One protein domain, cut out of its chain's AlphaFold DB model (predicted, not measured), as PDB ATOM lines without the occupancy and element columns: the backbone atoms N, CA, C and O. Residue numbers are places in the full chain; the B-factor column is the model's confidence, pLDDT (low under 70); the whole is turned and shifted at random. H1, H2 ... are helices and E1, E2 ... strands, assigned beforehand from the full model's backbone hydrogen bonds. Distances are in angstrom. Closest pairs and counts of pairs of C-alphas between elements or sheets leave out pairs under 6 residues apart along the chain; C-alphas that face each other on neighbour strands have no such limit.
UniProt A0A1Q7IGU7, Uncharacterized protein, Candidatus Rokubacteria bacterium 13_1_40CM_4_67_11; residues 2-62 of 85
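This is residues 2 to 62 of the 85 residues of an uncharacterized protein of Candidatus Rokubacteria bacterium 13_1_40CM_4_67_11 (UniProt A0A1Q7IGU7). With little regular structure, the domain is elongated: helix H1 towards one end, a small hairpin of E1 and E2 towards the other, and loops, residues 20 to 43, between. The 61 printed residues have one named helix and two named strands, H1, E1, E2; the class is mixed, with 19 residues in named elements. The sheet, E1 - E2, is antiparallel. The whole is loose, radius of gyration of the C-alphas 13.2 A, spans 43 by 23 by 17 A.

Look first at H1, residues 7 to 19, with 6 of 9 O i to N i+4 pairs within hydrogen-bond range. E1, residues 44 to 46, and E2, residues 53 to 55, form a hairpin, antiparallel at 157 degrees; find N 46 and O 53 within hydrogen-bond range at 2.8 A. H1 and E2 are apart.

Find C-alpha 7 at (178.676, 97.303, 135.517); H1 runs 15.4 A to C-alpha 19. E1 and E2 each measure 6.5 A; E2 ends at C-alpha 55, (201.548, 110.817, 154.334).

The C-alphas farthest apart, of Ala 5 and Arg 50, stand at 43.3 A. The link H1 to E1 is long. The printed part has no cut, and no printed residue is under pLDDT 70.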
ATOM      1  N   CYS A   2     181.942 106.029 131.342       96.19
ATOM      2  CA  CYS A   2     182.618 104.797 130.927       96.19
ATOM      3  C   CYS A   2     181.596 103.824 130.325       96.19
ATOM      4  O   CYS A   2     180.407 103.913 130.634       96.19
ATOM      5  N   VAL A   3     182.053 102.936 129.441       96.56
ATOM      6  CA  VAL A   3     181.215 101.913 128.805       96.56
ATOM      7  C   VAL A   3     181.679 100.554 129.290       96.56
ATOM      8  O   VAL A   3     182.866 100.236 129.234       96.56
ATOM      9  N   ASN A   4     180.733  99.758 129.773       97.56
ATOM     10  CA  ASN A   4     180.990  98.459 130.365       97.56
ATOM     11  C   ASN A   4     179.942  97.469 129.866       97.56
ATOM     12  O   ASN A   4     178.770  97.815 129.733       97.56
ATOM     13  N   ALA A   5     180.371  96.239 129.597       97.06
ATOM     14  CA  ALA A   5     179.454  95.145 129.290       97.06
ATOM     15  C   ALA A   5     178.805  94.594 130.572       97.06
ATOM     16  O   ALA A   5     177.711  94.040 130.522       97.06
ATOM     17  N   ASN A   6     179.473  94.756 131.720       97.38
ATOM     18  CA  ASN A   6     178.964  94.373 133.031       97.38
ATOM     19  C   ASN A   6     179.388  95.432 134.065       97.38
ATOM     20  O   ASN A   6     180.575  95.581 134.353       97.38
ATOM     21  N   ILE A   7     178.421  96.187 134.592       96.88
ATOM     22  CA  ILE A   7     178.676  97.303 135.517       96.88
ATOM     23  C   ILE A   7     179.259  96.802 136.843       96.88
ATOM     24  O   ILE A   7     180.254  97.363 137.304       96.88
ATOM     25  N   GLU A   8     178.712  95.716 137.393       97.12
ATOM     26  CA  GLU A   8     179.140  95.129 138.670       97.12
ATOM     27  C   GLU A   8     180.611  94.703 138.617       97.12
ATOM     28  O   GLU A   8     181.423  95.076 139.458       97.12
ATOM     29  N   ARG A   9     180.990  93.964 137.569       96.56
ATOM     30  CA  ARG A   9     182.335  93.382 137.427       96.56
ATOM     31  C   ARG A   9     183.389  94.362 136.928       96.56
ATOM     32  O   ARG A   9     184.564  94.006 136.893       96.56
ATOM     33  N   GLN A  10     182.989  95.554 136.486       97.12
ATOM     34  CA  GLN A  10     183.911  96.522 135.898       97.12
ATOM     35  C   GLN A  10     183.884  97.851 136.650       97.12
ATOM     36  O   GLN A  10     184.844  98.166 137.346       97.12
ATOM     37  N   PHE A  11     182.809  98.632 136.538       97.19
ATOM     38  CA  PHE A  11     182.756  99.951 137.171       97.19
ATOM     39  C   PHE A  11     182.691  99.842 138.698       97.19
ATOM     40  O   PHE A  11     183.505 100.452 139.394       97.19
ATOM     41  N   GLU A  12     181.758  99.047 139.220       96.75
ATOM     42  CA  GLU A  12     181.579  98.911 140.668       96.75
ATOM     43  C   GLU A  12     182.742  98.167 141.301       96.75
ATOM     44  O   GLU A  12     183.249  98.606 142.330       96.75
ATOM     45  N   PHE A  13     183.236  97.120 140.640       96.38
ATOM     46  CA  PHE A  13     184.410  96.393 141.097       96.38
ATOM     47  C   PHE A  13     185.638  97.296 141.259       96.38
ATOM     48  O   PHE A  13     186.299  97.244 142.293       96.38
ATOM     49  N   VAL A  14     185.934  98.166 140.284       95.44
ATOM     50  CA  VAL A  14     187.056  99.114 140.407       95.44
ATOM     51  C   VAL A  14     186.823 100.074 141.575       95.44
ATOM     52  O   VAL A  14     187.727 100.288 142.381       95.44
ATOM     53  N   GLN A  15     185.615 100.625 141.716       94.81
ATOM     54  CA  GLN A  15     185.296 101.540 142.814       94.81
ATOM     55  C   GLN A  15     185.426 100.861 144.186       94.81
ATOM     56  O   GLN A  15     186.086 101.385 145.076       94.81
ATOM     57  N   GLN A  16     184.817  99.695 144.377       93.88
ATOM     58  CA  GLN A  16     184.767  99.025 145.676       93.88
ATOM     59  C   GLN A  16     186.092  98.356 146.038       93.88
ATOM     60  O   GLN A  16     186.568  98.514 147.159       93.88
ATOM     61  N   THR A  17     186.691  97.627 145.097       93.19
ATOM     62  CA  THR A  17     187.847  96.771 145.376       93.19
ATOM     63  C   THR A  17     189.160  97.525 145.246       93.19
ATOM     64  O   THR A  17     190.059  97.290 146.045       93.19
ATOM     65  N   TYR A  18     189.303  98.403 144.247       92.81
ATOM     66  CA  TYR A  18     190.590  99.057 143.972       92.81
ATOM     67  C   TYR A  18     190.666 100.436 144.622       92.81
ATOM     68  O   TYR A  18     191.640 100.743 145.296       92.81
ATOM     69  N   VAL A  19     189.635 101.264 144.436       93.56
ATOM     70  CA  VAL A  19     189.636 102.651 144.928       93.56
ATOM     71  C   VAL A  19     189.365 102.699 146.432       93.56
ATOM     72  O   VAL A  19     190.066 103.398 147.156       93.56
ATOM     73  N   LEU A  20     188.353 101.969 146.910       92.88
ATOM     74  CA  LEU A  20     187.906 102.012 148.310       92.88
ATOM     75  C   LEU A  20     188.411 100.831 149.154       92.88
ATOM     76  O   LEU A  20     188.196 100.815 150.366       92.88
ATOM     77  N   GLY A  21     189.071  99.850 148.535       91.50
ATOM     78  CA  GLY A  21     189.575  98.658 149.211       91.50
ATOM     79  C   GLY A  21     190.865  98.942 149.975       91.50
ATOM     80  O   GLY A  21     191.918  99.116 149.374       91.50
ATOM     81  N   SER A  22     190.801  98.922 151.308       85.56
ATOM     82  CA  SER A  22     191.924  99.290 152.184       85.56
ATOM     83  C   SER A  22     193.055  98.254 152.279       85.56
ATOM     84  O   SER A  22     194.044  98.481 152.975       85.56
ATOM     85  N   SER A  23     192.871  97.091 151.652       83.31
ATOM     86  CA  SER A  23     193.788  95.944 151.669       83.31
ATOM     87  C   SER A  23     194.077  95.406 150.265       83.31
ATOM     88  O   SER A  23     194.422  94.235 150.086       83.31
ATOM     89  N   PHE A  24     193.864  96.228 149.239       78.94
ATOM     90  CA  PHE A  24     194.077  95.821 147.858       78.94
ATOM     91  C   PHE A  24     195.573  95.677 147.541       78.94
ATOM     92  O   PHE A  24     196.363  96.557 147.853       78.94
ATOM     93  N   HIS A  25     195.965  94.561 146.912       79.06
ATOM     94  CA  HIS A  25     197.318  94.307 146.386       79.06
ATOM     95  C   HIS A  25     198.486  94.650 147.343       79.06
ATOM     96  O   HIS A  25     199.506  95.193 146.928       79.06
ATOM     97  N   GLY A  26     198.348  94.322 148.632       77.06
ATOM     98  CA  GLY A  26     199.395  94.562 149.635       77.06
ATOM     99  C   GLY A  26     199.380  95.959 150.261       77.06
ATOM    100  O   GLY A  26     200.294  96.286 151.014       77.06
ATOM    101  N   LEU A  27     198.355  96.773 149.988       81.56
ATOM    102  CA  LEU A  27     198.083  97.982 150.763       81.56
ATOM    103  C   LEU A  27     197.731  97.622 152.210       81.56
ATOM    104  O   LEU A  27     197.034  96.642 152.476       81.56
ATOM    105  N   GLU A  28     198.188  98.448 153.146       83.38
ATOM    106  CA  GLU A  28     197.927  98.285 154.575       83.38
ATOM    107  C   GLU A  28     197.154  99.484 155.114       83.38
ATOM    108  O   GLU A  28     197.739 100.516 155.469       83.38
ATOM    109  N   ASN A  29     195.833  99.315 155.211       88.31
ATOM    110  CA  ASN A  29     194.919 100.354 155.671       88.31
ATOM    111  C   ASN A  29     195.087 101.649 154.860       88.31
ATOM    112  O   ASN A  29     195.255 102.733 155.416       88.31
ATOM    113  N   GLU A  30     195.089 101.524 153.536       91.94
ATOM    114  CA  GLU A  30     195.301 102.615 152.584       91.94
ATOM    115  C   GLU A  30     194.347 102.447 151.400       91.94
ATOM    116  O   GLU A  30     194.144 101.335 150.922       91.94
ATOM    117  N   VAL A  31     193.743 103.548 150.960       92.94
ATOM    118  CA  VAL A  31     192.794 103.612 149.839       92.94
ATOM    119  C   VAL A  31     193.280 104.657 148.836       92.94
ATOM    120  O   VAL A  31     194.179 105.440 149.146       92.94
ATOM    121  N   ASP A  32     192.689 104.717 147.645       92.94
ATOM    122  CA  ASP A  32     193.101 105.692 146.632       92.94
ATOM    123  C   ASP A  32     192.966 107.141 147.139       92.94
ATOM    124  O   ASP A  32     191.897 107.579 147.567       92.94
ATOM    125  N   ALA A  33     194.052 107.913 147.056       91.12
ATOM    126  CA  ALA A  33     194.134 109.247 147.648       91.12
ATOM    127  C   ALA A  33     193.160 110.277 147.046       91.12
ATOM    128  O   ALA A  33     192.809 111.251 147.717       91.12
ATOM    129  N   PHE A  34     192.716 110.087 145.801       91.38
ATOM    130  CA  PHE A  34     191.817 111.018 145.115       91.38
ATOM    131  C   PHE A  34     190.361 110.556 145.173       91.38
ATOM    132  O   PHE A  34     189.460 111.362 145.412       91.38
ATOM    133  N   GLY A  35     190.137 109.261 144.963       91.00
ATOM    134  CA  GLY A  35     188.833 108.609 144.942       91.00
ATOM    135  C   GLY A  35     188.317 108.179 146.315       91.00
ATOM    136  O   GLY A  35     187.188 107.686 146.398       91.00
ATOM    137  N   ARG A  36     189.090 108.372 147.396       91.69
ATOM    138  CA  ARG A  36     188.631 108.071 148.756       91.69
ATOM    139  C   ARG A  36     187.342 108.804 149.107       91.69
ATOM    140  O   ARG A  36     187.107 109.956 148.737       91.69
ATOM    141  N   ARG A  37     186.546 108.155 149.952       89.12
ATOM    142  CA  ARG A  37     185.358 108.752 150.568       89.12
ATOM    143  C   ARG A  37     185.665 109.214 151.995       89.12
ATOM    144  O   ARG A  37     186.543 108.636 152.644       89.12
ATOM    145  N   PRO A  38     184.964 110.242 152.505       87.38
ATOM    146  CA  PRO A  38     185.025 110.597 153.919       87.38
ATOM    147  C   PRO A  38     184.757 109.375 154.812       87.38
ATOM    148  O   PRO A  38     183.879 108.573 154.503       87.38
ATOM    149  N   GLY A  39     185.518 109.229 155.900       87.12
ATOM    150  CA  GLY A  39     185.408 108.093 156.826       87.12
ATOM    151  C   GLY A  39     186.256 106.862 156.477       87.12
ATOM    152  O   GLY A  39     186.312 105.935 157.278       87.12
ATOM    153  N   LEU A  40     186.937 106.849 155.326       90.75
ATOM    154  CA  LEU A  40     187.962 105.849 154.997       90.75
ATOM    155  C   LEU A  40     189.370 106.364 155.323       90.75
ATOM    156  O   LEU A  40     189.532 107.537 155.667       90.75
ATOM    157  N   SER A  41     190.368 105.484 155.189       91.62
ATOM    158  CA  SER A  41     191.778 105.818 155.414       91.62
ATOM    159  C   SER A  41     192.206 107.083 154.658       91.62
ATOM    160  O   SER A  41     191.805 107.328 153.520       91.62
ATOM    161  N   ASP A  42     193.019 107.894 155.324       92.69
ATOM    162  CA  ASP A  42     193.582 109.161 154.859       92.69
ATOM    163  C   ASP A  42     195.104 109.066 154.648       92.69
ATOM    164  O   ASP A  42     195.812 110.079 154.627       92.69
ATOM    165  N   VAL A  43     195.604 107.835 154.534       93.06
ATOM    166  CA  VAL A  43     197.019 107.529 154.351       93.06
ATOM    167  C   VAL A  43     197.337 107.425 152.863       93.06
ATOM    168  O   VAL A  43     196.569 106.838 152.113       93.06
ATOM    169  N   LEU A  44     198.483 107.969 152.456       92.44
ATOM    170  CA  LEU A  44     199.100 107.722 151.150       92.44
ATOM    171  C   LEU A  44     200.559 107.319 151.363       92.44
ATOM    172  O   LEU A  44     201.330 108.065 151.975       92.44
ATOM    173  N   THR A  45     200.956 106.168 150.838       92.81
ATOM    174  CA  THR A  45     202.324 105.663 150.926       92.81
ATOM    175  C   THR A  45     203.045 105.861 149.600       92.81
ATOM    176  O   THR A  45     202.679 105.304 148.571       92.81
ATOM    177  N   ILE A  46     204.127 106.638 149.628       92.44
ATOM    178  CA  ILE A  46     204.983 106.891 148.470       92.44
ATOM    179  C   ILE A  46     206.252 106.039 148.614       92.44
ATOM    180  O   ILE A  46     207.044 106.278 149.535       92.44
ATOM    181  N   PRO A  47     206.495 105.056 147.731       91.06
ATOM    182  CA  PRO A  47     207.732 104.285 147.747       91.06
ATOM    183  C   PRO A  47     208.937 105.177 147.421       91.06
ATOM    184  O   PRO A  47     208.946 105.883 146.412       91.06
ATOM    185  N   THR A  48     209.984 105.135 148.248       95.06
ATOM    186  CA  THR A  48     211.242 105.854 147.986       95.06
ATOM    187  C   THR A  48     212.448 104.936 148.162       95.06
ATOM    188  O   THR A  48     212.368 103.903 148.826       95.06
ATOM    189  N   LYS A  49     213.611 105.339 147.629       95.12
ATOM    190  CA  LYS A  49     214.875 104.589 147.784       95.12
ATOM    191  C   LYS A  49     215.322 104.415 149.244       95.12
ATOM    192  O   LYS A  49     216.127 103.535 149.516       95.12
ATOM    193  N   ARG A  50     214.848 105.260 150.168       94.19
ATOM    194  CA  ARG A  50     215.209 105.227 151.600       94.19
ATOM    195  C   ARG A  50     214.152 104.538 152.471       94.19
ATOM    196  O   ARG A  50     214.278 104.552 153.689       94.19
ATOM    197  N   GLY A  51     213.121 103.963 151.853       92.19
ATOM    198  CA  GLY A  51     211.951 103.404 152.527       92.19
ATOM    199  C   GLY A  51     210.657 104.152 152.179       92.19
ATOM    200  O   GLY A  51     210.697 105.207 151.538       92.19
ATOM    201  N   PRO A  52     209.492 103.601 152.549       92.56
ATOM    202  CA  PRO A  52     208.199 104.206 152.246       92.56
ATOM    203  C   PRO A  52     207.972 105.497 153.045       92.56
ATOM    204  O   PRO A  52     208.117 105.521 154.268       92.56
ATOM    205  N   LEU A  53     207.565 106.565 152.359       93.56
ATOM    206  CA  LEU A  53     207.086 107.799 152.982       93.56
ATOM    207  C   LEU A  53     205.568 107.708 153.154       93.56
ATOM    208  O   LEU A  53     204.845 107.673 152.161       93.56
ATOM    209  N   ARG A  54     205.082 107.687 154.401       92.75
ATOM    210  CA  ARG A  54     203.641 107.651 154.702       92.75
ATOM    211  C   ARG A  54     203.127 109.050 155.019       92.75
ATOM    212  O   ARG A  54     203.458 109.614 156.061       92.75
ATOM    213  N   LEU A  55     202.308 109.589 154.127       92.88
ATOM    214  CA  LEU A  55     201.548 110.817 154.334       92.88
ATOM    215  C   LEU A  55     200.234 110.471 155.041       92.88
ATOM    216  O   LEU A  55     199.630 109.446 154.741       92.88
ATOM    217  N   LYS A  56     199.808 111.309 155.988       92.94
ATOM    218  CA  LYS A  56     198.553 111.169 156.746       92.94
ATOM    219  C   LYS A  56     197.762 112.471 156.665       92.94
ATOM    220  O   LYS A  56     198.343 113.509 156.346       92.94
ATOM    221  N   GLY A  57     196.476 112.437 156.997       91.69
ATOM    222  CA  GLY A  57     195.624 113.624 156.941       91.69
ATOM    223  C   GLY A  57     195.213 114.002 155.522       91.69
ATOM    224  O   GLY A  57     194.848 115.153 155.285       91.69
ATOM    225  N   MET A  58     195.288 113.073 154.561       91.62
ATOM    226  CA  MET A  58     194.836 113.345 153.198       91.62
ATOM    227  C   MET A  58     193.357 113.725 153.205       91.62
ATOM    228  O   MET A  58     192.515 112.993 153.716       91.62
ATOM    229  N   GLY A  59     193.022 114.869 152.613       88.88
ATOM    230  CA  GLY A  59     191.642 115.327 152.445       88.88
ATOM    231  C   GLY A  59     190.869 114.518 151.400       88.88
ATOM    232  O   GLY A  59     191.443 113.718 150.666       88.88
ATOM    233  N   SER A  60     189.548 114.702 151.346       90.19
ATOM    234  CA  SER A  60     188.738 114.252 150.211       90.19
ATOM    235  C   SER A  60     188.692 115.392 149.207       90.19
ATOM    236  O   SER A  60     188.202 116.474 149.526       90.19
ATOM    237  N   PHE A  61     189.194 115.152 148.001       91.44
ATOM    238  CA  PHE A  61     189.258 116.177 146.952       91.44
ATOM    239  C   PHE A  61     188.083 116.094 145.976       91.44
ATOM    240  O   PHE A  61     187.761 117.069 145.302       91.44
ATOM    241  N   ILE A  62     187.422 114.935 145.910       93.19
ATOM    242  CA  ILE A  62     186.323 114.656 144.988       93.19
ATOM    243  C   ILE A  62     185.035 114.452 145.787       93.19
ATOM    244  O   ILE A  62     185.000 113.703 146.761       93.19
TER     245      ILE A  62